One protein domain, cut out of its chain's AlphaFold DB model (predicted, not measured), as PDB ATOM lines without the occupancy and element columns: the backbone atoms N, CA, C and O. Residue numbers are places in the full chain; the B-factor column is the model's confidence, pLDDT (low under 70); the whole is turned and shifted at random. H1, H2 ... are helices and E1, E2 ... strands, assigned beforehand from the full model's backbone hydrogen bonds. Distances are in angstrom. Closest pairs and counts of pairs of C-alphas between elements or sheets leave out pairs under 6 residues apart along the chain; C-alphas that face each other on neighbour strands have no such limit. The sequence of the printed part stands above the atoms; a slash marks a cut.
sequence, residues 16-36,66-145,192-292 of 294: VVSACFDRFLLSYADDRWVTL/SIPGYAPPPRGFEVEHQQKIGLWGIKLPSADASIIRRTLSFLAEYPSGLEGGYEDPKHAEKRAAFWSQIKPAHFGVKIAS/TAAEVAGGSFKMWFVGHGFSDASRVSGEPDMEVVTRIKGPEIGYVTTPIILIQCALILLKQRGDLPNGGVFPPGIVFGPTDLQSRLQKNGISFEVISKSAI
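This is residues 16 to 36, 66 to 145 and 192 to 292 of the 294 residues of the protein "Saccharopine dehydrogenase-like oxidoreductase" of Artemisia annua (UniProt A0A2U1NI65). A strongly twisted, curled wall of seven strands has helices gathered on one side: H1 packs over E6, while H4 and H6 reach the sheet with only part of their length. H5 packs on H1, and the E2-E3 hairpin and H3 lie at the opposite end of the whole from link 210 to 221. The printed part has 202 residues, with six named helices and nine named strands in the order E1 E2 E3 E4 E5 H1 H2 E6 H3 E7 E8 H4 H5 H6 E9. The mixed large sheet runs E4 E5 E6 E1 E7 E8 E9, and the class is mixed, helices and strands. The whole is compact, radius of gyration of the C-alphas 18.4 A, and flat, spanning 52 by 50 by 26 A.

In the large sheet, E4 is residues 79 to 82, E5 87 to 91, E6 137 to 145 (24.7 A), E1 16 to 21, E7 200 to 209 (29.7 A), E8 222 to 231 (30.8 A) and E9 283 to 291 (25.0 A). E2 is 27 to 29 and E3 32 to 34. H1 is 95 to 109 (21.2 A), H2 121 to 132 (16.5 A), H3 193 to 197, H4 233 to 251 (25.3 A), H5 264 to 268 and H6 273 to 279. C-alpha 16 is at (25.253, 10.724, 45.371) and C-alpha 291 at (13.685, 19.466, 43.827).

E6 and E1 are parallel at 26 degrees, with N 19 and O 140 3.0 A apart, within hydrogen-bond range. E1 and E7 are antiparallel at 164 degrees, with N 18 and O 206 at 2.8 A. E7 and E8, a hairpin, are antiparallel at 165 degrees, with N 205 and O 226 at 2.8 A. H1 is on the sheet at a height of 9.2 A, over E6 and along it at 12 degrees on the local plane; the closest C-alphas are Ala 97 and Gly 140, 5.8 A. H1 touches H5, closest C-alphas Thr 103 and Ile 266, 5.4 A. H4 only grazes the sheet with residues 233 to 238, and H6 with 274 to 278. H4 touches H6 with residues 240 to 248 alone, at a steep tilt of 58 degrees, opposite ways; the closest C-alphas are Gln 244 and Leu 273, 6.8 A. H2 touches no helix. Each O i to N i+4 pair is within range in H1, H2, H3, H5 and H6, and 12 of 15 in H4.

The C-alphas farthest apart, Thr 192 and Ser 214, are 54.2 A apart. Residues 37 to 65 and 146 to 191 are not printed, with C-alpha gaps of 36.1 A and 23.2 A. The links H1 to H2, E7 to E8 and H4 to H5 are long. Mean pLDDT of the printed part is 80.8; residues 16 to 36, 73 to 77 and 93 are under 70.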
ATOM      1  N   VAL A  16      24.862  11.654  46.436       38.78
ATOM      2  CA  VAL A  16      25.253  10.724  45.371       38.78
ATOM      3  C   VAL A  16      25.700  11.537  44.169       38.78
ATOM      4  O   VAL A  16      24.873  12.124  43.479       38.78
ATOM      5  N   VAL A  17      27.003  11.560  43.899       43.44
ATOM      6  CA  VAL A  17      27.578  12.283  42.760       43.44
ATOM      7  C   VAL A  17      27.924  11.293  41.654       43.44
ATOM      8  O   VAL A  17      28.798  10.437  41.805       43.44
ATOM      9  N   SER A  18      27.252  11.417  40.513       35.88
ATOM     10  CA  SER A  18      27.594  10.697  39.292       35.88
ATOM     11  C   SER A  18      28.254  11.650  38.305       35.88
ATOM     12  O   SER A  18      27.620  12.601  37.855       35.88
ATOM     13  N   ALA A  19      29.497  11.371  37.915       44.97
ATOM     14  CA  ALA A  19      30.112  12.032  36.769       44.97
ATOM     15  C   ALA A  19      29.712  11.293  35.486       44.97
ATOM     16  O   ALA A  19      29.890  10.080  35.380       44.97
ATOM     17  N   CYS A  20      29.144  12.013  34.530       35.00
ATOM     18  CA  CYS A  20      28.722  11.518  33.235       35.00
ATOM     19  C   CYS A  20      29.578  12.181  32.154       35.00
ATOM     20  O   CYS A  20      29.606  13.407  32.007       35.00
ATOM     21  N   PHE A  21      30.311  11.357  31.417       45.53
ATOM     22  CA  PHE A  21      31.190  11.819  30.357       45.53
ATOM     23  C   PHE A  21      30.415  11.850  29.041       45.53
ATOM     24  O   PHE A  21      30.085  10.798  28.502       45.53
ATOM     25  N   ASP A  22      30.144  13.053  28.530       36.06
ATOM     26  CA  ASP A  22      29.424  13.256  27.260       36.06
ATOM     27  C   ASP A  22      30.303  12.824  26.066       36.06
ATOM     28  O   ASP A  22      29.805  12.332  25.060       36.06
ATOM     29  N   ARG A  23      31.639  12.969  26.184       38.16
ATOM     30  CA  ARG A  23      32.613  12.702  25.104       38.16
ATOM     31  C   ARG A  23      34.029  12.376  25.610       38.16
ATOM     32  O   ARG A  23      34.946  13.165  25.424       38.16
ATOM     33  N   PHE A  24      34.238  11.232  26.267       32.44
ATOM     34  CA  PHE A  24      35.604  10.822  26.670       32.44
ATOM     35  C   PHE A  24      36.337   9.992  25.606       32.44
ATOM     36  O   PHE A  24      37.559  10.004  25.537       32.44
ATOM     37  N   LEU A  25      35.597   9.278  24.757       29.72
ATOM     38  CA  LEU A  25      36.179   8.471  23.677       29.72
ATOM     39  C   LEU A  25      36.097   9.151  22.306       29.72
ATOM     40  O   LEU A  25      36.651   8.643  21.338       29.72
ATOM     41  N   LEU A  26      35.352  10.254  22.223       31.95
ATOM     42  CA  LEU A  26      34.793  10.776  20.985       31.95
ATOM     43  C   LEU A  26      34.713  12.299  21.069       31.95
ATOM     44  O   LEU A  26      33.633  12.846  21.292       31.95
ATOM     45  N   SER A  27      35.838  12.999  20.919       27.95
ATOM     46  CA  SER A  27      35.740  14.410  20.534       27.95
ATOM     47  C   SER A  27      35.112  14.436  19.127       27.95
ATOM     48  O   SER A  27      35.493  13.658  18.258       27.95
ATOM     49  N   TYR A  28      34.038  15.203  18.953       32.91
ATOM     50  CA  TYR A  28      33.302  15.325  17.690       32.91
ATOM     51  C   TYR A  28      33.556  16.739  17.201       32.91
ATOM     52  O   TYR A  28      32.983  17.684  17.748       32.91
ATOM     53  N   ALA A  29      34.450  16.860  16.232       28.28
ATOM     54  CA  ALA A  29      34.676  18.076  15.472       28.28
ATOM     55  C   ALA A  29      34.316  17.747  14.018       28.28
ATOM     56  O   ALA A  29      34.819  16.760  13.483       28.28
ATOM     57  N   ASP A  30      33.395  18.513  13.427       29.64
ATOM     58  CA  ASP A  30      32.988  18.438  12.013       29.64
ATOM     59  C   ASP A  30      32.779  17.018  11.460       29.64
ATOM     60  O   ASP A  30      33.542  16.527  10.621       29.64
ATOM     61  N   ASP A  31      31.741  16.341  11.968       30.50
ATOM     62  CA  ASP A  31      31.284  15.018  11.512       30.50
ATOM     63  C   ASP A  31      32.345  13.905  11.541       30.50
ATOM     64  O   ASP A  31      32.186  12.851  10.918       30.50
ATOM     65  N   ARG A  32      33.426  14.091  12.313       27.83
ATOM     66  CA  ARG A  32      34.506  13.111  12.459       27.83
ATOM     67  C   ARG A  32      34.900  12.883  13.918       27.83
ATOM     68  O   ARG A  32      34.970  13.792  14.743       27.83
ATOM     69  N   TRP A  33      35.131  11.608  14.229       34.25
ATOM     70  CA  TRP A  33      35.478  11.108  15.558       34.25
ATOM     71  C   TRP A  33      36.975  11.306  15.849       34.25
ATOM     72  O   TRP A  33      37.820  10.821  15.098       34.25
ATOM     73  N   VAL A  34      37.300  11.976  16.957       31.52
ATOM     74  CA  VAL A  34      38.668  12.293  17.397       31.52
ATOM     75  C   VAL A  34      39.058  11.402  18.578       31.52
ATOM     76  O   VAL A  34      38.392  11.392  19.620       31.52
ATOM     77  N   THR A  35      40.140  10.641  18.399       39.91
ATOM     78  CA  THR A  35      40.604   9.607  19.331       39.91
ATOM     79  C   THR A  35      41.552  10.154  20.400       39.91
ATOM     80  O   THR A  35      42.498  10.877  20.098       39.91
ATOM     81  N   LEU A  36      41.362   9.723  21.648       37.16
ATOM     82  CA  LEU A  36      42.043  10.270  22.828       37.16
ATOM     83  C   LEU A  36      43.049   9.353  23.522       37.16
ATOM     84  O   LEU A  36      43.620   9.710  24.549       37.16
ATOM     85  N   SER A  66      32.286   7.066  56.744       80.81
ATOM     86  CA  SER A  66      30.871   6.834  57.027       80.81
ATOM     87  C   SER A  66      30.079   7.851  56.216       80.81
ATOM     88  O   SER A  66      30.293   9.055  56.366       80.81
ATOM     89  N   ILE A  67      29.244   7.371  55.298       82.31
ATOM     90  CA  ILE A  67      28.352   8.214  54.501       82.31
ATOM     91  C   ILE A  67      26.952   7.967  55.062       82.31
ATOM     92  O   ILE A  67      26.462   6.844  54.925       82.31
ATOM     93  N   PRO A  68      26.348   8.951  55.751       73.62
ATOM     94  CA  PRO A  68      24.982   8.832  56.245       73.62
ATOM     95  C   PRO A  68      23.985   8.550  55.114       73.62
ATOM     96  O   PRO A  68      24.247   8.829  53.945       73.62
ATOM     97  N   GLY A  69      22.811   8.040  55.471       73.50
ATOM     98  CA  GLY A  69      21.635   8.061  54.604       73.50
ATOM     99  C   GLY A  69      21.638   7.125  53.397       73.50
ATOM    100  O   GLY A  69      22.161   6.011  53.450       73.50
ATOM    101  N   TYR A  70      20.983   7.571  52.319       73.81
ATOM    102  CA  TYR A  70      20.730   6.761  51.127       73.81
ATOM    103  C   TYR A  70      22.017   6.289  50.444       73.81
ATOM    104  O   TYR A  70      22.738   7.051  49.792       73.81
ATOM    105  N   ALA A  71      22.252   4.982  50.515       76.12
ATOM    106  CA  ALA A  71      23.229   4.313  49.680       76.12
ATOM    107  C   ALA A  71      22.542   3.873  48.379       76.12
ATOM    108  O   ALA A  71      21.657   3.015  48.425       76.12
ATOM    109  N   PRO A  72      22.943   4.402  47.207       71.62
ATOM    110  CA  PRO A  72      22.364   3.960  45.952       71.62
ATOM    111  C   PRO A  72      22.609   2.458  45.794       71.62
ATOM    112  O   PRO A  72      23.734   1.999  46.054       71.62
ATOM    113  N   PRO A  73      21.595   1.687  45.356       68.38
ATOM    114  CA  PRO A  73      21.747   0.256  45.183       68.38
ATOM    115  C   PRO A  73      22.943  -0.023  44.271       68.38
ATOM    116  O   PRO A  73      23.276   0.802  43.404       68.38
ATOM    117  N   PRO A  74      23.621  -1.171  44.432       64.06
ATOM    118  CA  PRO A  74      24.686  -1.592  43.539       64.06
ATOM    119  C   PRO A  74      24.089  -1.983  42.179       64.06
ATOM    120  O   PRO A  74      24.203  -3.126  41.754       64.06
ATOM    121  N   ARG A  75      23.471  -1.026  41.474       59.50
ATOM    122  CA  ARG A  75      23.057  -1.167  40.085       59.50
ATOM    123  C   ARG A  75      24.286  -1.597  39.297       59.50
ATOM    124  O   ARG A  75      25.384  -1.027  39.460       59.50
ATOM    125  N   GLY A  76      24.107  -2.695  38.568       63.31
ATOM    126  CA  GLY A  76      25.139  -3.341  37.777       63.31
ATOM    127  C   GLY A  76      25.485  -2.503  36.551       63.31
ATOM    128  O   GLY A  76      25.661  -1.287  36.622       63.31
ATOM    129  N   PHE A  77      25.579  -3.158  35.403       65.81
ATOM    130  CA  PHE A  77      25.770  -2.508  34.108       65.81
ATOM    131  C   PHE A  77      24.419  -2.107  33.490       65.81
ATOM    132  O   PHE A  77      24.151  -2.390  32.327       65.81
ATOM    133  N   GLU A  78      23.548  -1.489  34.287       77.19
ATOM    134  CA  GLU A  78      22.243  -1.022  33.819       77.19
ATOM    135  C   GLU A  78      22.395   0.248  32.979       77.19
ATOM    136  O   GLU A  78      23.183   1.147  33.302       77.19
ATOM    137  N   VAL A  79      21.645   0.298  31.879       81.38
ATOM    138  CA  VAL A  79      21.553   1.473  31.015       81.38
ATOM    139  C   VAL A  79      20.511   2.412  31.602       81.38
ATOM    140  O   VAL A  79      19.332   2.079  31.675       81.38
ATOM    141  N   GLU A  80      20.945   3.604  31.983       81.62
ATOM    142  CA  GLU A  80      20.093   4.634  32.565       81.62
ATOM    143  C   GLU A  80      19.977   5.819  31.603       81.62
ATOM    144  O   GLU A  80      20.969   6.272  31.024       81.62
ATOM    145  N   HIS A  81      18.767   6.349  31.438       82.56
ATOM    146  CA  HIS A  81      18.543   7.579  30.684       82.56
ATOM    147  C   HIS A  81      18.436   8.759  31.633       82.56
ATOM    148  O   HIS A  81      17.515   8.807  32.445       82.56
ATOM    149  N   GLN A  82      19.337   9.728  31.495       80.75
ATOM    150  CA  GLN A  82      19.243  10.966  32.248       80.75
ATOM    151  C   GLN A  82      18.494  12.018  31.432       80.75
ATOM    152  O   GLN A  82      19.094  12.722  30.616       80.75
ATOM    153  N   GLN A  83      17.180  12.119  31.653       80.12
ATOM    154  CA  GLN A  83      16.273  12.942  30.843       80.12
ATOM    155  C   GLN A  83      16.675  14.421  30.817       80.12
ATOM    156  O   GLN A  83      16.716  15.019  29.746       80.12
ATOM    157  N   LYS A  84      17.062  14.993  31.965       77.75
ATOM    158  CA  LYS A  84      17.445  16.415  32.075       77.75
ATOM    159  C   LYS A  84      18.677  16.792  31.249       77.75
ATOM    160  O   LYS A  84      18.821  17.942  30.851       77.75
ATOM    161  N   ILE A  85      19.573  15.835  31.007       80.12
ATOM    162  CA  ILE A  85      20.803  16.052  30.229       80.12
ATOM    163  C   ILE A  85      20.655  15.479  28.805       80.12
ATOM    164  O   ILE A  85      21.419  15.837  27.913       80.12
ATOM    165  N   GLY A  86      19.657  14.618  28.572       81.94
ATOM    166  CA  GLY A  86      19.408  13.960  27.289       81.94
ATOM    167  C   GLY A  86      20.468  12.914  26.936       81.94
ATOM    168  O   GLY A  86      20.853  12.794  25.773       81.94
ATOM    169  N   LEU A  87      20.996  12.200  27.938       83.19
ATOM    170  CA  LEU A  87      22.090  11.242  27.765       83.19
ATOM    171  C   LEU A  87      21.711   9.840  28.241       83.19
ATOM    172  O   LEU A  87      21.133   9.664  29.312       83.19
ATOM    173  N   TRP A  88      22.116   8.835  27.468       79.19
ATOM    174  CA  TRP A  88      22.083   7.425  27.847       79.19
ATOM    175  C   TRP A  88      23.427   7.054  28.447       79.19
ATOM    176  O   TRP A  88      24.449   7.187  27.775       79.19
ATOM    177  N   GLY A  89      23.433   6.599  29.696       82.62
ATOM    178  CA  GLY A  89      24.645   6.289  30.436       82.62
ATOM    179  C   GLY A  89      24.666   4.863  30.961       82.62
ATOM    180  O   GLY A  89      23.643   4.314  31.353       82.62
ATOM    181  N   ILE A  90      25.861   4.287  31.023       82.31
ATOM    182  CA  ILE A  90      26.125   3.031  31.725       82.31
ATOM    183  C   ILE A  90      27.261   3.245  32.715       82.31
ATOM    184  O   ILE A  90      28.194   4.019  32.470       82.31
ATOM    185  N   LYS A  91      27.187   2.564  33.853       81.94
ATOM    186  CA  LYS A  91      28.229   2.619  34.875       81.94
ATOM    187  C   LYS A  91      29.560   2.134  34.306       81.94
ATOM    188  O   LYS A  91      29.673   1.013  33.813       81.94
ATOM    189  N   LEU A  92      30.580   2.978  34.421       75.88
ATOM    190  CA  LEU A  92      31.930   2.676  33.979       75.88
ATOM    191  C   LEU A  92      32.791   2.298  35.194       75.88
ATOM    192  O   LEU A  92      32.879   3.079  36.151       75.88
ATOM    193  N   PRO A  93      33.474   1.141  35.184       69.50
ATOM    194  CA  PRO A  93      34.519   0.852  36.155       69.50
ATOM    195  C   PRO A  93      35.722   1.774  35.892       69.50
ATOM    196  O   PRO A  93      36.642   1.422  35.163       69.50
ATOM    197  N   SER A  94      35.694   2.980  36.470       71.88
ATOM    198  CA  SER A  94      36.730   4.005  36.294       71.88
ATOM    199  C   SER A  94      37.717   4.060  37.466       71.88
ATOM    200  O   SER A  94      37.361   3.845  38.632       71.88
ATOM    201  N   ALA A  95      38.964   4.425  37.151       72.81
ATOM    202  CA  ALA A  95      39.965   4.821  38.132       72.81
ATOM    203  C   ALA A  95      39.513   6.044  38.951       72.81
ATOM    204  O   ALA A  95      39.806   6.094  40.147       72.81
ATOM    205  N   ASP A  96      38.736   6.962  38.376       80.12
ATOM    206  CA  ASP A  96      38.321   8.206  39.041       80.12
ATOM    207  C   ASP A  96      37.510   7.921  40.304       80.12
ATOM    208  O   ASP A  96      37.785   8.473  41.369       80.12
ATOM    209  N   ALA A  97      36.579   6.964  40.232       81.50
ATOM    210  CA  ALA A  97      35.802   6.553  41.397       81.50
ATOM    211  C   ALA A  97      36.691   5.974  42.506       81.50
ATOM    212  O   ALA A  97      36.409   6.150  43.691       81.50
ATOM    213  N   SER A  98      37.786   5.301  42.144       83.12
ATOM    214  CA  SER A  98      38.750   4.794  43.121       83.12
ATOM    215  C   SER A  98      39.591   5.910  43.751       83.12
ATOM    216  O   SER A  98      39.864   5.852  44.951       83.12
ATOM    217  N   ILE A  99      39.956   6.930  42.967       86.88
ATOM    218  CA  ILE A  99      40.733   8.086  43.419       86.88
ATOM    219  C   ILE A  99      39.883   8.957  44.342       86.88
ATOM    220  O   ILE A  99      40.336   9.281  45.434       86.88
ATOM    221  N   ILE A 100      38.634   9.253  43.976       87.56
ATOM    222  CA  ILE A 100      37.717  10.052  44.803       87.56
ATOM    223  C   ILE A 100      37.413   9.346  46.119       87.56
ATOM    224  O   ILE A 100      37.536   9.953  47.178       87.56
ATOM    225  N   ARG A 101      37.130   8.036  46.098       86.81
ATOM    226  CA  ARG A 101      36.990   7.263  47.344       86.81
ATOM    227  C   ARG A 101      38.245   7.337  48.206       86.81
ATOM    228  O   ARG A 101      38.137   7.390  49.423       86.81
ATOM    229  N   ARG A 102      39.436   7.346  47.595       88.75
ATOM    230  CA  ARG A 102      40.693   7.501  48.332       88.75
ATOM    231  C   ARG A 102      40.817   8.901  48.932       88.75
ATOM    232  O   ARG A 102      41.214   8.982  50.085       88.75
ATOM    233  N   THR A 103      40.452   9.959  48.208       91.44
ATOM    234  CA  THR A 103      40.377  11.332  48.741       91.44
ATOM    235  C   THR A 103      39.458  11.392  49.959       91.44
ATOM    236  O   THR A 103      39.874  11.876  51.003       91.44
ATOM    237  N   LEU A 104      38.252  10.822  49.868       90.38
ATOM    238  CA  LEU A 104      37.297  10.808  50.979       90.38
ATOM    239  C   LEU A 104      37.776   9.960  52.169       90.38
ATOM    240  O   LEU A 104      37.530  10.323  53.312       90.38
ATOM    241  N   SER A 105      38.494   8.858  51.929       90.62
ATOM    242  CA  SER A 105      39.161   8.104  53.002       90.62
ATOM    243  C   SER A 105      40.247   8.922  53.701       90.62
ATOM    244  O   SER A 105      40.366   8.831  54.916       90.62
ATOM    245  N   PHE A 106      41.034   9.712  52.962       91.38
ATOM    246  CA  PHE A 106      41.993  10.629  53.582       91.38
ATOM    247  C   PHE A 106      41.281  11.698  54.406       91.38
ATOM    248  O   PHE A 106      41.703  11.950  55.522       91.38
ATOM    249  N   LEU A 107      40.188  12.266  53.900       90.31
ATOM    250  CA  LEU A 107      39.403  13.253  54.638       90.31
ATOM    251  C   LEU A 107      38.780  12.671  55.919       90.31
ATOM    252  O   LEU A 107      38.694  13.356  56.927       90.31
ATOM    253  N   ALA A 108      38.389  11.393  55.910       89.81
ATOM    254  CA  ALA A 108      37.902  10.713  57.112       89.81
ATOM    255  C   ALA A 108      39.001  10.490  58.168       89.81
ATOM    256  O   ALA A 108      38.710  10.501  59.358       89.81
ATOM    257  N   GLU A 109      40.249  10.269  57.742       90.44
ATOM    258  CA  GLU A 109      41.408  10.134  58.640       90.44
ATOM    259  C   GLU A 109      41.946  11.503  59.095       90.44
ATOM    260  O   GLU A 109      42.439  11.626  60.212       90.44
ATOM    261  N   TYR A 110      41.822  12.525  58.246       91.38
ATOM    262  CA  TYR A 110      42.326  13.883  58.451       91.38
ATOM    263  C   TYR A 110      41.224  14.905  58.114       91.38
ATOM    264  O   TYR A 110      41.180  15.402  56.984       91.38
ATOM    265  N   PRO A 111      40.324  15.228  59.064       90.06
ATOM    266  CA  PRO A 111      39.152  16.072  58.803       90.06
ATOM    267  C   PRO A 111      39.473  17.500  58.348       90.06
ATOM    268  O   PRO A 111      38.699  18.095  57.606       90.06
ATOM    269  N   SER A 112      40.622  18.045  58.753       91.06
ATOM    270  CA  SER A 112      41.121  19.348  58.296       91.06
ATOM    271  C   SER A 112      41.928  19.260  56.992       91.06
ATOM    272  O   SER A 112      42.444  20.270  56.518       91.06
ATOM    273  N   GLY A 113      42.058  18.078  56.385       91.94
ATOM    274  CA  GLY A 113      42.954  17.818  55.258       91.94
ATOM    275  C   GLY A 113      44.384  17.483  55.688       91.94
ATOM    276  O   GLY A 113      44.683  17.332  56.868       91.94
ATOM    277  N   LEU A 114      45.279  17.333  54.709       93.12
ATOM    278  CA  LEU A 114      46.686  17.017  54.968       93.12
ATOM    279  C   LEU A 114      47.482  18.293  55.235       93.12
ATOM    280  O   LEU A 114      47.489  19.185  54.392       93.12
ATOM    281  N   GLU A 115      48.165  18.332  56.372       92.88
ATOM    282  CA  GLU A 115      49.003  19.460  56.778       92.88
ATOM    283  C   GLU A 115      50.227  19.613  55.870       92.88
ATOM    284  O   GLU A 115      50.818  18.625  55.402       92.88
ATOM    285  N   GLY A 116      50.592  20.869  55.618       90.06
ATOM    286  CA  GLY A 116      51.839  21.203  54.952       90.06
ATOM    287  C   GLY A 116      53.042  20.991  55.867       90.06
ATOM    288  O   GLY A 116      52.925  20.913  57.087       90.06
ATOM    289  N   GLY A 117      54.225  20.871  55.271       86.25
ATOM    290  CA  GLY A 117      55.452  20.678  56.041       86.25
ATOM    291  C   GLY A 117      55.907  21.898  56.832       86.25
ATOM    292  O   GLY A 117      56.413  21.756  57.941       86.25
ATOM    293  N   TYR A 118      55.732  23.074  56.237       87.38
ATOM    294  CA  TYR A 118      56.065  24.384  56.795       87.38
ATOM    295  C   TYR A 118      54.920  25.343  56.460       87.38
ATOM    296  O   TYR A 118      55.130  26.386  55.844       87.38
ATOM    297  N   GLU A 119      53.696  24.905  56.752       88.44
ATOM    298  CA  GLU A 119      52.479  25.590  56.324       88.44
ATOM    299  C   GLU A 119      52.314  26.931  57.042       88.44
ATOM    300  O   GLU A 119      52.410  27.013  58.269       88.44
ATOM    301  N   ASP A 120      52.040  27.979  56.269       90.00
ATOM    302  CA  ASP A 120      51.685  29.290  56.812       90.00
ATOM    303  C   ASP A 120      50.354  29.194  57.589       90.00
ATOM    304  O   ASP A 120      49.398  28.604  57.072       90.00
ATOM    305  N   PRO A 121      50.211  29.791  58.791       92.50
ATOM    306  CA  PRO A 121      48.966  29.729  59.560       92.50
ATOM    307  C   PRO A 121      47.708  30.125  58.773       92.50
ATOM    308  O   PRO A 121      46.653  29.515  58.948       92.50
ATOM    309  N   LYS A 122      47.818  31.090  57.849       91.19
ATOM    310  CA  LYS A 122      46.694  31.488  56.984       91.19
ATOM    311  C   LYS A 122      46.313  30.391  55.988       91.19
ATOM    312  O   LYS A 122      45.132  30.208  55.694       91.19
ATOM    313  N   HIS A 123      47.296  29.660  55.461       90.12
ATOM    314  CA  HIS A 123      47.044  28.508  54.596       90.12
ATOM    315  C   HIS A 123      46.412  27.354  55.372       90.12
ATOM    316  O   HIS A 123      45.439  26.781  54.879       90.12
ATOM    317  N   ALA A 124      46.870  27.091  56.598       93.06
ATOM    318  CA  ALA A 124      46.290  26.064  57.459       93.06
ATOM    319  C   ALA A 124      44.805  26.329  57.752       93.06
ATOM    320  O   ALA A 124      43.974  25.427  57.617       93.06
ATOM    321  N   GLU A 125      44.447  27.577  58.075       93.56
ATOM    322  CA  GLU A 125      43.055  27.982  58.287       93.56
ATOM    323  C   GLU A 125      42.223  27.828  57.008       93.56
ATOM    324  O   GLU A 125      41.167  27.192  57.021       93.56
ATOM    325  N   LYS A 126      42.729  28.324  55.873       92.50
ATOM    326  CA  LYS A 126      42.063  28.191  54.570       92.50
ATOM    327  C   LYS A 126      41.829  26.726  54.194       92.50
ATOM    328  O   LYS A 126      40.758  26.377  53.695       92.50
ATOM    329  N   ARG A 127      42.818  25.861  54.422       93.75
ATOM    330  CA  ARG A 127      42.729  24.423  54.166       93.75
ATOM    331  C   ARG A 127      41.677  23.773  55.058       93.75
ATOM    332  O   ARG A 127      40.834  23.037  54.545       93.75
ATOM    333  N   ALA A 128      41.699  24.056  56.358       93.56
ATOM    334  CA  ALA A 128      40.724  23.521  57.302       93.56
ATOM    335  C   ALA A 128      39.293  23.978  56.964       93.56
ATOM    336  O   ALA A 128      38.377  23.154  56.943       93.56
ATOM    337  N   ALA A 129      39.112  25.256  56.621       93.19
ATOM    338  CA  ALA A 129      37.831  25.816  56.198       93.19
ATOM    339  C   ALA A 129      37.321  25.191  54.890       93.19
ATOM    340  O   ALA A 129      36.140  24.876  54.772       93.19
ATOM    341  N   PHE A 130      38.199  24.948  53.915       92.81
ATOM    342  CA  PHE A 130      37.820  24.270  52.675       92.81
ATOM    343  C   PHE A 130      37.317  22.843  52.934       92.81
ATOM    344  O   PHE A 130      36.287  22.426  52.400       92.81
ATOM    345  N   TRP A 131      38.031  22.076  53.761       91.44
ATOM    346  CA  TRP A 131      37.682  20.681  54.024       91.44
ATOM    347  C   TRP A 131      36.470  20.515  54.943       91.44
ATOM    348  O   TRP A 131      35.735  19.542  54.778       91.44
ATOM    349  N   SER A 132      36.188  21.476  55.829       88.44
ATOM    350  CA  SER A 132      34.990  21.445  56.680       88.44
ATOM    351  C   SER A 132      33.682  21.539  55.875       88.44
ATOM    352  O   SER A 132      32.667  20.946  56.266       88.44
ATOM    353  N   GLN A 133      33.726  22.212  54.719       87.19
ATOM    354  CA  GLN A 133      32.607  22.347  53.782       87.19
ATOM    355  C   GLN A 133      32.343  21.070  52.966       87.19
ATOM    356  O   GLN A 133      31.239  20.878  52.452       87.19
ATOM    357  N   ILE A 134      33.331  20.180  52.825       85.69
ATOM    358  CA  ILE A 134      33.210  18.985  51.983       85.69
ATOM    359  C   ILE A 134      32.714  17.805  52.811       85.69
ATOM    360  O   ILE A 134      33.376  17.335  53.734       85.69
ATOM    361  N   LYS A 135      31.560  17.257  52.426       81.44
ATOM    362  CA  LYS A 135      31.013  16.038  53.027       81.44
ATOM    363  C   LYS A 135      31.311  14.801  52.170       81.44
ATOM    364  O   LYS A 135      31.374  14.898  50.939       81.44
ATOM    365  N   PRO A 136      31.485  13.620  52.790       83.31
ATOM    366  CA  PRO A 136      31.580  12.364  52.062       83.31
ATOM    367  C   PRO A 136      30.367  12.109  51.163       83.31
ATOM    368  O   PRO A 136      29.229  12.366  51.541       83.31
ATOM    369  N   ALA A 137      30.625  11.569  49.974       84.44
ATOM    370  CA  ALA A 137      29.617  11.358  48.944       84.44
ATOM    371  C   ALA A 137      29.792   9.996  48.261       84.44
ATOM    372  O   ALA A 137      30.917   9.536  48.014       84.44
ATOM    373  N   HIS A 138      28.681   9.350  47.910       84.56
ATOM    374  CA  HIS A 138      28.709   8.159  47.070       84.56
ATOM    375  C   HIS A 138      29.037   8.573  45.639       84.56
ATOM    376  O   HIS A 138      28.219   9.179  44.953       84.56
ATOM    377  N   PHE A 139      30.241   8.232  45.179       85.06
ATOM    378  CA  PHE A 139      30.700   8.616  43.848       85.06
ATOM    379  C   PHE A 139      30.676   7.456  42.842       85.06
ATOM    380  O   PHE A 139      31.189   6.354  43.108       85.06
ATOM    381  N   GLY A 140      30.131   7.741  41.660       83.19
ATOM    382  CA  GLY A 140      30.100   6.855  40.500       83.19
ATOM    383  C   GLY A 140      30.495   7.575  39.212       83.19
ATOM    384  O   GLY A 140      30.322   8.781  39.075       83.19
ATOM    385  N   VAL A 141      31.017   6.812  38.252       83.31
ATOM    386  CA  VAL A 141      31.283   7.304  36.896       83.31
ATOM    387  C   VAL A 141      30.391   6.566  35.919       83.31
ATOM    388  O   VAL A 141      30.257   5.343  35.999       83.31
ATOM    389  N   LYS A 142      29.813   7.312  34.984       83.75
ATOM    390  CA  LYS A 142      29.069   6.793  33.845       83.75
ATOM    391  C   LYS A 142      29.728   7.268  32.559       83.75
ATOM    392  O   LYS A 142      30.100   8.435  32.431       83.75
ATOM    393  N   ILE A 143      29.854   6.353  31.609       80.31
ATOM    394  CA  ILE A 143      30.102   6.721  30.219       80.31
ATOM    395  C   ILE A 143      28.752   6.902  29.544       80.31
ATOM    396  O   ILE A 143      27.839   6.117  29.810       80.31
ATOM    397  N   ALA A 144      28.618   7.931  28.714       80.19
ATOM    398  CA  ALA A 144      27.348   8.223  28.084       80.19
ATOM    399  C   ALA A 144      27.460   8.621  26.619       80.19
ATOM    400  O   ALA A 144      28.519   8.975  26.111       80.19
ATOM    401  N   SER A 145      26.314   8.528  25.957       77.75
ATOM    402  CA  SER A 145      26.089   8.928  24.578       77.75
ATOM    403  C   SER A 145      24.710   9.573  24.469       77.75
ATOM    404  O   SER A 145      23.771   9.184  25.166       77.75
ATOM    405  N   THR A 192      44.863  14.201  14.313       81.69
ATOM    406  CA  THR A 192      45.556  15.289  13.610       81.69
ATOM    407  C   THR A 192      45.534  16.586  14.421       81.69
ATOM    408  O   THR A 192      44.667  16.790  15.269       81.69
ATOM    409  N   ALA A 193      46.450  17.516  14.131       83.50
ATOM    410  CA  ALA A 193      46.484  18.817  14.808       83.50
ATOM    411  C   ALA A 193      45.168  19.606  14.655       83.50
ATOM    412  O   ALA A 193      44.730  20.244  15.606       83.50
ATOM    413  N   ALA A 194      44.511  19.519  13.493       82.50
ATOM    414  CA  ALA A 194      43.211  20.147  13.262       82.50
ATOM    415  C   ALA A 194      42.092  19.491  14.092       82.50
ATOM    416  O   ALA A 194      41.287  20.193  14.697       82.50
ATOM    417  N   GLU A 195      42.076  18.155  14.180       74.31
ATOM    418  CA  GLU A 195      41.143  17.408  15.037       74.31
ATOM    419  C   GLU A 195      41.341  17.749  16.527       74.31
ATOM    420  O   GLU A 195      40.368  17.856  17.274       74.31
ATOM    421  N   VAL A 196      42.589  17.960  16.960       79.12
ATOM    422  CA  VAL A 196      42.898  18.421  18.322       79.12
ATOM    423  C   VAL A 196      42.443  19.868  18.530       79.12
ATOM    424  O   VAL A 196      41.794  20.160  19.529       79.12
ATOM    425  N   ALA A 197      42.732  20.765  17.585       81.25
ATOM    426  CA  ALA A 197      42.371  22.179  17.681       81.25
ATOM    427  C   ALA A 197      40.850  22.413  17.675       81.25
ATOM    428  O   ALA A 197      40.364  23.283  18.393       81.25
ATOM    429  N   GLY A 198      40.094  21.622  16.908       79.56
ATOM    430  CA  GLY A 198      38.627  21.658  16.890       79.56
ATOM    431  C   GLY A 198      37.965  20.890  18.041       79.56
ATOM    432  O   GLY A 198      36.745  20.942  18.206       79.56
ATOM    433  N   GLY A 199      38.744  20.155  18.837       77.56
ATOM    434  CA  GLY A 199      38.234  19.303  19.900       77.56
ATOM    435  C   GLY A 199      37.795  20.075  21.145       77.56
ATOM    436  O   GLY A 199      38.402  21.061  21.557       77.56
ATOM    437  N   SER A 200      36.752  19.577  21.809       81.94
ATOM    438  CA  SER A 200      36.309  20.063  23.121       81.94
ATOM    439  C   SER A 200      35.724  18.926  23.951       81.94
ATOM    440  O   SER A 200      35.272  17.913  23.409       81.94
ATOM    441  N   PHE A 201      35.697  19.093  25.275       81.88
ATOM    442  CA  PHE A 201      35.025  18.146  26.165       81.88
ATOM    443  C   PHE A 201      33.928  18.802  26.992       81.88
ATOM    444  O   PHE A 201      33.934  20.002  27.273       81.88
ATOM    445  N   LYS A 202      32.984  17.957  27.409       82.94
ATOM    446  CA  LYS A 202      31.976  18.269  28.417       82.94
ATOM    447  C   LYS A 202      31.893  17.105  29.390       82.94
ATOM    448  O   LYS A 202      31.780  15.947  28.984       82.94
ATOM    449  N   MET A 203      31.938  17.428  30.673       82.69
ATOM    450  CA  MET A 203      31.761  16.482  31.762       82.69
ATOM    451  C   MET A 203      30.646  16.990  32.658       82.69
ATOM    452  O   MET A 203      30.683  18.128  33.117       82.69
ATOM    453  N   TRP A 204      29.643  16.156  32.876       84.62
ATOM    454  CA  TRP A 204      28.485  16.482  33.692       84.62
ATOM    455  C   TRP A 204      28.631  15.833  35.056       84.62
ATOM    456  O   TRP A 204      29.050  14.684  35.145       84.62
ATOM    457  N   PHE A 205      28.255  16.536  36.112       86.12
ATOM    458  CA  PHE A 205      28.174  15.990  37.459       86.12
ATOM    459  C   PHE A 205      26.738  16.135  37.927       86.12
ATOM    460  O   PHE A 205      26.191  17.234  37.941       86.12
ATOM    461  N   VAL A 206      26.131  15.013  38.287       87.06
ATOM    462  CA  VAL A 206      24.768  14.957  38.808       87.06
ATOM    463  C   VAL A 206      24.859  14.535  40.264       87.06
ATOM    464  O   VAL A 206      25.220  13.392  40.552       87.06
ATOM    465  N   GLY A 207      24.591  15.473  41.162       88.25
ATOM    466  CA  GLY A 207      24.500  15.255  42.598       88.25
ATOM    467  C   GLY A 207      23.048  15.065  43.016       88.25
ATOM    468  O   GLY A 207      22.225  15.915  42.700       88.25
ATOM    469  N   HIS A 208      22.746  13.994  43.743       86.38
ATOM    470  CA  HIS A 208      21.455  13.802  44.408       86.38
ATOM    471  C   HIS A 208      21.666  13.902  45.909       86.38
ATOM    472  O   HIS A 208      22.556  13.229  46.426       86.38
ATOM    473  N   GLY A 209      20.886  14.723  46.598       85.88
ATOM    474  CA  GLY A 209      20.997  14.919  48.039       85.88
ATOM    475  C   GLY A 209      19.664  15.289  48.670       85.88
ATOM    476  O   GLY A 209      18.610  15.059  48.082       85.88
ATOM    477  N   PHE A 210      19.734  15.870  49.863       85.44
ATOM    478  CA  PHE A 210      18.573  16.130  50.708       85.44
ATOM    479  C   PHE A 210      18.339  17.632  50.874       85.44
ATOM    480  O   PHE A 210      19.295  18.400  51.004       85.44
ATOM    481  N   SER A 211      17.076  18.058  50.868       84.31
ATOM    482  CA  SER A 211      16.678  19.433  51.187       84.31
ATOM    483  C   SER A 211      16.862  19.755  52.671       84.31
ATOM    484  O   SER A 211      17.231  20.878  53.013       84.31
ATOM    485  N   ASP A 212      16.654  18.754  53.530       79.31
ATOM    486  CA  ASP A 212      16.709  18.860  54.984       79.31
ATOM    487  C   ASP A 212      17.377  17.624  55.606       79.31
ATOM    488  O   ASP A 212      17.232  16.491  55.134       79.31
ATOM    489  N   ALA A 213      18.096  17.855  56.701       72.38
ATOM    490  CA  ALA A 213      18.771  16.850  57.503       72.38
ATOM    491  C   ALA A 213      17.846  15.718  58.000       72.38
ATOM    492  O   ALA A 213      18.241  14.554  58.034       72.38
ATOM    493  N   SER A 214      16.596  16.026  58.332       74.88
ATOM    494  CA  SER A 214      15.596  15.050  58.786       74.88
ATOM    495  C   SER A 214      15.246  13.983  57.740       74.88
ATOM    496  O   SER A 214      14.776  12.903  58.097       74.88
ATOM    497  N   ARG A 215      15.504  14.245  56.451       71.44
ATOM    498  CA  ARG A 215      15.164  13.342  55.339       71.44
ATOM    499  C   ARG A 215      16.274  12.362  54.968       71.44
ATOM    500  O   ARG A 215      16.056  11.533  54.094       71.44
ATOM    501  N   VAL A 216      17.433  12.422  55.627       73.00
ATOM    502  CA  VAL A 216      18.638  11.640  55.281       73.00
ATOM    503  C   VAL A 216      18.393  10.124  55.268       73.00
ATOM    504  O   VAL A 216      19.066   9.405  54.536       73.00
ATOM    505  N   SER A 217      17.416   9.621  56.028       73.62
ATOM    506  CA  SER A 217      17.022   8.204  56.033       73.62
ATOM    507  C   SER A 217      16.184   7.765  54.822       73.62
ATOM    508  O   SER A 217      16.046   6.562  54.598       73.62
ATOM    509  N   GLY A 218      15.623   8.705  54.058       78.19
ATOM    510  CA  GLY A 218      14.799   8.454  52.876       78.19
ATOM    511  C   GLY A 218      15.572   8.542  51.560       78.19
ATOM    512  O   GLY A 218      16.799   8.617  51.537       78.19
ATOM    513  N   GLU A 219      14.848   8.535  50.439       82.62
ATOM    514  CA  GLU A 219      15.448   8.801  49.129       82.62
ATOM    515  C   GLU A 219      15.785  10.297  48.959       82.62
ATOM    516  O   GLU A 219      15.080  11.148  49.511       82.62
ATOM    517  N   PRO A 220      16.845  10.638  48.199       84.81
ATOM    518  CA  PRO A 220      17.190  12.023  47.894       84.81
ATOM    519  C   PRO A 220      16.039  12.768  47.207       84.81
ATOM    520  O   PRO A 220      15.461  12.265  46.246       84.81
ATOM    521  N   ASP A 221      15.752  13.992  47.648       86.44
ATOM    522  CA  ASP A 221      14.684  14.855  47.121       86.44
ATOM    523  C   ASP A 221      15.216  16.092  46.380       86.44
ATOM    524  O   ASP A 221      14.440  16.889  45.855       86.44
ATOM    525  N   MET A 222      16.537  16.257  46.309       86.94
ATOM    526  CA  MET A 222      17.197  17.368  45.631       86.94
ATOM    527  C   MET A 222      18.192  16.862  44.596       86.94
ATOM    528  O   MET A 222      18.949  15.923  44.836       86.94
ATOM    529  N   GLU A 223      18.256  17.555  43.462       87.38
ATOM    530  CA  GLU A 223      19.254  17.336  42.424       87.38
ATOM    531  C   GLU A 223      20.025  18.629  42.139       87.38
ATOM    532  O   GLU A 223      19.447  19.714  42.014       87.38
ATOM    533  N   VAL A 224      21.342  18.501  41.998       87.56
ATOM    534  CA  VAL A 224      22.238  19.547  41.506       87.56
ATOM    535  C   VAL A 224      22.972  19.019  40.284       87.56
ATOM    536  O   VAL A 224      23.659  17.999  40.354       87.56
ATOM    537  N   VAL A 225      22.873  19.738  39.171       85.81
ATOM    538  CA  VAL A 225      23.625  19.436  37.954       85.81
ATOM    539  C   VAL A 225      24.692  20.499  37.765       85.81
ATOM    540  O   VAL A 225      24.392  21.687  37.641       85.81
ATOM    541  N   THR A 226      25.949  20.077  37.707       87.62
ATOM    542  CA  THR A 226      27.076  20.937  37.337       87.62
ATOM    543  C   THR A 226      27.784  20.388  36.107       87.62
ATOM    544  O   THR A 226      27.578  19.245  35.682       87.62
ATOM    545  N   ARG A 227      28.586  21.233  35.470       87.12
ATOM    546  CA  ARG A 227      29.251  20.921  34.213       87.12
ATOM    547  C   ARG A 227      30.644  21.521  34.173       87.12
ATOM    548  O   ARG A 227      30.832  22.685  34.509       87.12
ATOM    549  N   ILE A 228      31.594  20.728  33.697       87.88
ATOM    550  CA  ILE A 228      32.941  21.168  33.345       87.88
ATOM    551  C   ILE A 228      33.071  21.122  31.826       87.88
ATOM    552  O   ILE A 228      32.661  20.138  31.201       87.88
ATOM    553  N   LYS A 229      33.635  22.170  31.230       87.94
ATOM    554  CA  LYS A 229      33.991  22.189  29.808       87.94
ATOM    555  C   LYS A 229      35.400  22.706  29.603       87.94
ATOM    556  O   LYS A 229      35.929  23.423  30.442       87.94
ATOM    557  N   GLY A 230      35.964  22.402  28.448       89.25
ATOM    558  CA  GLY A 230      37.224  22.978  28.015       89.25
ATOM    559  C   GLY A 230      37.603  22.511  26.613       89.25
ATOM    560  O   GLY A 230      36.810  21.812  25.963       89.25
ATOM    561  N   PRO A 231      38.804  22.891  26.150       89.12
ATOM    562  CA  PRO A 231      39.359  22.413  24.888       89.12
ATOM    563  C   PRO A 231      39.619  20.909  24.965       89.12
ATOM    564  O   PRO A 231      39.507  20.320  26.032       89.12
ATOM    565  N   GLU A 232      39.976  20.280  23.855       86.69
ATOM    566  CA  GLU A 232      40.304  18.853  23.750       86.69
ATOM    567  C   GLU A 232      40.945  18.269  25.040       86.69
ATOM    568  O   GLU A 232      41.898  18.817  25.605       86.69
ATOM    569  N   ILE A 233      40.361  17.192  25.577       81.06
ATOM    570  CA  ILE A 233      40.621  16.743  26.951       81.06
ATOM    571  C   ILE A 233      42.014  16.124  27.146       81.06
ATOM    572  O   ILE A 233      42.583  16.262  28.231       81.06
ATOM    573  N   GLY A 234      42.598  15.458  26.150       76.88
ATOM    574  CA  GLY A 234      43.828  14.673  26.352       76.88
ATOM    575  C   GLY A 234      45.126  15.350  25.944       76.88
ATOM    576  O   GLY A 234      46.111  15.214  26.657       76.88
ATOM    577  N   TYR A 235      45.148  16.082  24.839       81.62
ATOM    578  CA  TYR A 235      46.336  16.754  24.316       81.62
ATOM    579  C   TYR A 235      46.393  18.231  24.693       81.62
ATOM    580  O   TYR A 235      47.483  18.793  24.717       81.62
ATOM    581  N   VAL A 236      45.260  18.859  25.024       87.44
ATOM    582  CA  VAL A 236      45.232  20.272  25.438       87.44
ATOM    583  C   VAL A 236      44.964  20.394  26.936       87.44
ATOM    584  O   VAL A 236      45.823  20.837  27.698       87.44
ATOM    585  N   THR A 237      43.801  19.938  27.396       88.06
ATOM    586  CA  THR A 237      43.375  20.101  28.795       88.06
ATOM    587  C   THR A 237      44.247  19.322  29.776       88.06
ATOM    588  O   THR A 237      44.594  19.851  30.831       88.06
ATOM    589  N   THR A 238      44.630  18.078  29.467       88.12
ATOM    590  CA  THR A 238      45.443  17.271  30.393       88.12
ATOM    591  C   THR A 238      46.827  17.896  30.637       88.12
ATOM    592  O   THR A 238      47.178  18.067  31.808       88.12
ATOM    593  N   PRO A 239      47.593  18.324  29.611       93.44
ATOM    594  CA  PRO A 239      48.821  19.089  29.829       93.44
ATOM    595  C   PRO A 239      48.611  20.384  30.616       93.44
ATOM    596  O   PRO A 239      49.396  20.659  31.520       93.44
ATOM    597  N   ILE A 240      47.533  21.137  30.352       95.56
ATOM    598  CA  ILE A 240      47.184  22.327  31.148       95.56
ATOM    599  C   ILE A 240      47.049  21.958  32.630       95.56
ATOM    600  O   ILE A 240      47.686  22.586  33.474       95.56
ATOM    601  N   ILE A 241      46.274  20.918  32.959       94.44
ATOM    602  CA  ILE A 241      46.081  20.467  34.346       94.44
ATOM    603  C   ILE A 241      47.416  20.065  34.981       94.44
ATOM    604  O   ILE A 241      47.716  20.504  36.090       94.44
ATOM    605  N   LEU A 242      48.236  19.273  34.283       95.75
ATOM    606  CA  LEU A 242      49.532  18.816  34.794       95.75
ATOM    607  C   LEU A 242      50.485  19.980  35.073       95.75
ATOM    608  O   LEU A 242      51.095  20.022  36.141       95.75
ATOM    609  N   ILE A 243      50.574  20.945  34.154       97.50
ATOM    610  CA  ILE A 243      51.410  22.137  34.321       97.50
ATOM    611  C   ILE A 243      50.907  22.977  35.497       97.50
ATOM    612  O   ILE A 243      51.711  23.396  36.326       97.50
ATOM    613  N   GLN A 244      49.594  23.196  35.631       97.62
ATOM    614  CA  GLN A 244      49.063  23.966  36.760       97.62
ATOM    615  C   GLN A 244      49.320  23.273  38.105       97.62
ATOM    616  O   GLN A 244      49.728  23.940  39.056       97.62
ATOM    617  N   CYS A 245      49.175  21.947  38.180       96.25
ATOM    618  CA  CYS A 245      49.552  21.173  39.363       96.25
ATOM    619  C   CYS A 245      51.052  21.299  39.676       96.25
ATOM    620  O   CYS A 245      51.420  21.521  40.827       96.25
ATOM    621  N   ALA A 246      51.924  21.208  38.665       96.69
ATOM    622  CA  ALA A 246      53.370  21.361  38.837       96.69
ATOM    623  C   ALA A 246      53.751  22.766  39.329       96.69
ATOM    624  O   ALA A 246      54.567  22.909  40.236       96.69
ATOM    625  N   LEU A 247      53.117  23.812  38.789       97.12
ATOM    626  CA  LEU A 247      53.334  25.189  39.233       97.12
ATOM    627  C   LEU A 247      52.916  25.398  40.692       97.12
ATOM    628  O   LEU A 247      53.597  26.127  41.409       97.12
ATOM    629  N   ILE A 248      51.826  24.769  41.139       95.31
ATOM    630  CA  ILE A 248      51.411  24.802  42.547       95.31
ATOM    631  C   ILE A 248      52.433  24.070  43.418       95.31
ATOM    632  O   ILE A 248      52.881  24.630  44.414       95.31
ATOM    633  N   LEU A 249      52.868  22.872  43.012       93.88
ATOM    634  CA  LEU A 249      53.884  22.104  43.743       93.88
ATOM    635  C   LEU A 249      55.187  22.886  43.940       93.88
ATOM    636  O   LEU A 249      55.791  22.783  45.002       93.88
ATOM    637  N   LEU A 250      55.610  23.658  42.934       94.44
ATOM    638  CA  LEU A 250      56.821  24.478  43.000       94.44
ATOM    639  C   LEU A 250      56.632  25.747  43.841       94.44
ATOM    640  O   LEU A 250      57.539  26.126  44.575       94.44
ATOM    641  N   LYS A 251      55.477  26.418  43.733       93.62
ATOM    642  CA  LYS A 251      55.247  27.728  44.369       93.62
ATOM    643  C   LYS A 251      54.746  27.646  45.809       93.62
ATOM    644  O   LYS A 251      55.051  28.535  46.589       93.62
ATOM    645  N   GLN A 252      53.970  26.620  46.142       91.88
ATOM    646  CA  GLN A 252      53.305  26.451  47.442       91.88
ATOM    647  C   GLN A 252      53.889  25.246  48.193       91.88
ATOM    648  O   GLN A 252      53.192  24.579  48.946       91.88
ATOM    649  N   ARG A 253      55.166  24.895  47.962       91.81
ATOM    650  CA  ARG A 253      55.731  23.628  48.456       91.81
ATOM    651  C   ARG A 253      55.621  23.464  49.977       91.81
ATOM    652  O   ARG A 253      55.359  22.349  50.417       91.81
ATOM    653  N   GLY A 254      55.831  24.544  50.735       91.25
ATOM    654  CA  GLY A 254      55.752  24.550  52.201       91.25
ATOM    655  C   GLY A 254      54.350  24.249  52.735       91.25
ATOM    656  O   GLY A 254      54.223  23.524  53.719       91.25
ATOM    657  N   ASP A 255      53.316  24.700  52.021       92.00
ATOM    658  CA  ASP A 255      51.903  24.510  52.374       92.00
ATOM    659  C   ASP A 255      51.363  23.126  51.972       92.00
ATOM    660  O   ASP A 255      50.219  22.783  52.256       92.00
ATOM    661  N   LEU A 256      52.174  22.309  51.291       93.12
ATOM    662  CA  LEU A 256      51.792  20.979  50.824       93.12
ATOM    663  C   LEU A 256      52.478  19.875  51.642       93.12
ATOM    664  O   LEU A 256      53.553  20.092  52.207       93.12
ATOM    665  N   PRO A 257      51.922  18.648  51.658       92.62
ATOM    666  CA  PRO A 257      52.492  17.552  52.435       92.62
ATOM    667  C   PRO A 257      53.955  17.243  52.073       92.62
ATOM    668  O   PRO A 257      54.329  17.173  50.892       92.62
ATOM    669  N   ASN A 258      54.775  16.983  53.096       86.88
ATOM    670  CA  ASN A 258      56.223  16.755  52.974       86.88
ATOM    671  C   ASN A 258      56.604  15.571  52.073       86.88
ATOM    672  O   ASN A 258      57.635  15.612  51.405       86.88
ATOM    673  N   GLY A 259      55.766  14.540  51.972       86.31
ATOM    674  CA  GLY A 259      56.020  13.413  51.078       86.31
ATOM    675  C   GLY A 259      54.958  12.327  51.167       86.31
ATOM    676  O   GLY A 259      54.202  12.255  52.134       86.31
ATOM    677  N   GLY A 260      54.892  11.484  50.137       89.12
ATOM    678  CA  GLY A 260      53.957  10.365  50.058       89.12
ATOM    679  C   GLY A 260      53.206  10.288  48.730       89.12
ATOM    680  O   GLY A 260      53.455  11.048  47.797       89.12
ATOM    681  N   VAL A 261      52.272   9.337  48.649       90.00
ATOM    682  CA  VAL A 261      51.421   9.117  47.469       90.00
ATOM    683  C   VAL A 261      49.981   9.477  47.810       90.00
ATOM    684  O   VAL A 261      49.252   8.694  48.442       90.00
ATOM    685  N   PHE A 262      49.570  10.652  47.346       91.56
ATOM    686  CA  PHE A 262      48.284  11.254  47.668       91.56
ATOM    687  C   PHE A 262      47.392  11.399  46.432       91.56
ATOM    688  O   PHE A 262      47.885  11.637  45.330       91.56
ATOM    689  N   PRO A 263      46.066  11.253  46.589       92.00
ATOM    690  CA  PRO A 263      45.115  11.685  45.576       92.00
ATOM    691  C   PRO A 263      45.279  13.179  45.256       92.00
ATOM    692  O   PRO A 263      45.453  13.977  46.173       92.00
ATOM    693  N   PRO A 264      45.133  13.602  43.992       92.31
ATOM    694  CA  PRO A 264      45.212  15.020  43.650       92.31
ATOM    695  C   PRO A 264      44.131  15.842  44.363       92.31
ATOM    696  O   PRO A 264      44.389  16.971  44.754       92.31
ATOM    697  N   GLY A 265      42.948  15.263  44.603       91.31
ATOM    698  CA  GLY A 265      41.858  15.953  45.294       91.31
ATOM    699  C   GLY A 265      42.216  16.389  46.717       91.31
ATOM    700  O   GLY A 265      41.879  17.506  47.085       91.31
ATOM    701  N   ILE A 266      42.931  15.557  47.489       93.06
ATOM    702  CA  ILE A 266      43.301  15.910  48.873       93.06
ATOM    703  C   ILE A 266      44.413  16.971  48.917       93.06
ATOM    704  O   ILE A 266      44.444  17.783  49.831       93.06
ATOM    705  N   VAL A 267      45.301  16.981  47.917       94.25
ATOM    706  CA  VAL A 267      46.445  17.906  47.846       94.25
ATOM    707  C   VAL A 267      46.038  19.255  47.262       94.25
ATOM    708  O   VAL A 267      46.330  20.294  47.837       94.25
ATOM    709  N   PHE A 268      45.363  19.249  46.112       94.50
ATOM    710  CA  PHE A 268      45.080  20.465  45.352       94.50
ATOM    711  C   PHE A 268      43.701  21.063  45.634       94.50
ATOM    712  O   PHE A 268      43.454  22.194  45.224       94.50
ATOM    713  N   GLY A 269      42.812  20.345  46.329       91.44
ATOM    714  CA  GLY A 269      41.490  20.843  46.729       91.44
ATOM    715  C   GLY A 269      41.513  22.253  47.339       91.44
ATOM    716  O   GLY A 269      40.881  23.139  46.767       91.44
ATOM    717  N   PRO A 270      42.283  22.501  48.417       91.88
ATOM    718  CA  PRO A 270      42.309  23.801  49.102       91.88
ATOM    719  C   PRO A 270      43.135  24.887  48.378       91.88
ATOM    720  O   PRO A 270      43.272  26.010  48.873       91.88
ATOM    721  N   THR A 271      43.715  24.574  47.217       93.44
ATOM    722  CA  THR A 271      44.617  25.475  46.479       93.44
ATOM    723  C   THR A 271      43.861  26.355  45.480       93.44
ATOM    724  O   THR A 271      42.650  26.248  45.292       93.44
ATOM    725  N   ASP A 272      44.579  27.230  44.777       93.56
ATOM    726  CA  ASP A 272      44.031  28.067  43.707       93.56
ATOM    727  C   ASP A 272      43.877  27.335  42.353       93.56
ATOM    728  O   ASP A 272      43.549  27.981  41.351       93.56
ATOM    729  N   LEU A 273      44.058  26.001  42.308       95.38
ATOM    730  CA  LEU A 273      44.017  25.192  41.080       95.38
ATOM    731  C   LEU A 273      42.768  25.463  40.236       95.38
ATOM    732  O   LEU A 273      42.899  25.704  39.040       95.38
ATOM    733  N   GLN A 274      41.570  25.490  40.832       93.75
ATOM    734  CA  GLN A 274      40.338  25.732  40.069       93.75
ATOM    735  C   GLN A 274      40.399  27.061  39.297       93.75
ATOM    736  O   GLN A 274      40.104  27.094  38.103       93.75
ATOM    737  N   SER A 275      40.835  28.141  39.952       95.44
ATOM    738  CA  SER A 275      40.918  29.467  39.325       95.44
ATOM    739  C   SER A 275      41.985  29.526  38.228       95.44
ATOM    740  O   SER A 275      41.799  30.179  37.202       95.44
ATOM    741  N   ARG A 276      43.089  28.790  38.396       96.75
ATOM    742  CA  ARG A 276      44.124  28.633  37.368       96.75
ATOM    743  C   ARG A 276      43.594  27.898  36.150       96.75
ATOM    744  O   ARG A 276      43.830  28.346  35.035       96.75
ATOM    745  N   LEU A 277      42.859  26.807  36.349       96.06
ATOM    746  CA  LEU A 277      42.235  26.064  35.253       96.06
ATOM    747  C   LEU A 277      41.234  26.945  34.492       96.06
ATOM    748  O   LEU A 277      41.251  26.955  33.264       96.06
ATOM    749  N   GLN A 278      40.460  27.773  35.201       96.62
ATOM    750  CA  GLN A 278      39.566  28.763  34.584       96.62
ATOM    751  C   GLN A 278      40.306  29.777  33.715       96.62
ATOM    752  O   GLN A 278      39.924  29.991  32.565       96.62
ATOM    753  N   LYS A 279      41.411  30.339  34.212       97.31
ATOM    754  CA  LYS A 279      42.267  31.253  33.436       97.31
ATOM    755  C   LYS A 279      42.898  30.599  32.201       97.31
ATOM    756  O   LYS A 279      43.324  31.313  31.303       97.31
ATOM    757  N   ASN A 280      42.952  29.267  32.148       96.50
ATOM    758  CA  ASN A 280      43.511  28.493  31.038       96.50
ATOM    759  C   ASN A 280      42.422  27.768  30.218       96.50
ATOM    760  O   ASN A 280      42.679  26.724  29.627       96.50
ATOM    761  N   GLY A 281      41.199  28.310  30.177       93.88
ATOM    762  CA  GLY A 281      40.162  27.867  29.238       93.88
ATOM    763  C   GLY A 281      39.287  26.698  29.703       93.88
ATOM    764  O   GLY A 281      38.567  26.129  28.885       93.88
ATOM    765  N   ILE A 282      39.313  26.338  30.992       94.62
ATOM    766  CA  ILE A 282      38.439  25.297  31.564       94.62
ATOM    767  C   ILE A 282      37.309  25.950  32.366       94.62
ATOM    768  O   ILE A 282      37.545  26.558  33.407       94.62
ATOM    769  N   SER A 283      36.059  25.804  31.928       92.38
ATOM    770  CA  SER A 283      34.900  26.359  32.630       92.38
ATOM    771  C   SER A 283      34.299  25.367  33.624       92.38
ATOM    772  O   SER A 283      34.266  24.159  33.394       92.38
ATOM    773  N   PHE A 284      33.788  25.902  34.731       91.62
ATOM    774  CA  PHE A 284      33.004  25.187  35.735       91.62
ATOM    775  C   PHE A 284      31.676  25.925  35.843       91.62
ATOM    776  O   PHE A 284      31.678  27.142  36.005       91.62
ATOM    777  N   GLU A 285      30.561  25.221  35.704       90.31
ATOM    778  CA  GLU A 285      29.228  25.813  35.602       90.31
ATOM    779  C   GLU A 285      28.254  25.050  36.502       90.31
ATOM    780  O   GLU A 285      28.213  23.818  36.473       90.31
ATOM    781  N   VAL A 286      27.429  25.770  37.262       91.19
ATOM    782  CA  VAL A 286      26.221  25.205  37.878       91.19
ATOM    783  C   VAL A 286      25.092  25.349  36.868       91.19
ATOM    784  O   VAL A 286      24.819  26.451  36.404       91.19
ATOM    785  N   ILE A 287      24.476  24.234  36.484       89.38
ATOM    786  CA  ILE A 287      23.445  24.192  35.441       89.38
ATOM    787  C   ILE A 287      22.058  24.265  36.054       89.38
ATOM    788  O   ILE A 287      21.214  25.017  35.578       89.38
ATOM    789  N   SER A 288      21.818  23.491  37.107       88.69
ATOM    790  CA  SER A 288      20.543  23.505  37.807       88.69
ATOM    791  C   SER A 288      20.694  23.055  39.253       88.69
ATOM    792  O   SER A 288      21.595  22.292  39.609       88.69
ATOM    793  N   LYS A 289      19.766  23.534  40.077       89.19
ATOM    794  CA  LYS A 289      19.478  23.046  41.421       89.19
ATOM    795  C   LYS A 289      17.961  22.981  41.533       89.19
ATOM    796  O   LYS A 289      17.303  24.007  41.400       89.19
ATOM    797  N   SER A 290      17.411  21.787  41.704       89.00
ATOM    798  CA  SER A 290      15.962  21.568  41.657       89.00
ATOM    799  C   SER A 290      15.545  20.474  42.624       89.00
ATOM    800  O   SER A 290      16.279  19.497  42.777       89.00
ATOM    801  N   ALA A 291      14.347  20.598  43.193       87.44
ATOM    802  CA  ALA A 291      13.685  19.466  43.827       87.44
ATOM    803  C   ALA A 291      13.427  18.361  42.788       87.44
ATOM    804  O   ALA A 291      13.177  18.637  41.609       87.44
ATOM    805  N   ILE A 292      13.526  17.110  43.218       81.81
ATOM    806  CA  ILE A 292      13.147  15.943  42.430       81.81
ATOM    807  C   ILE A 292      11.639  15.789  42.627       81.81
ATOM    808  O   ILE A 292      11.189  15.421  43.710       81.81
TER     809      ILE A 292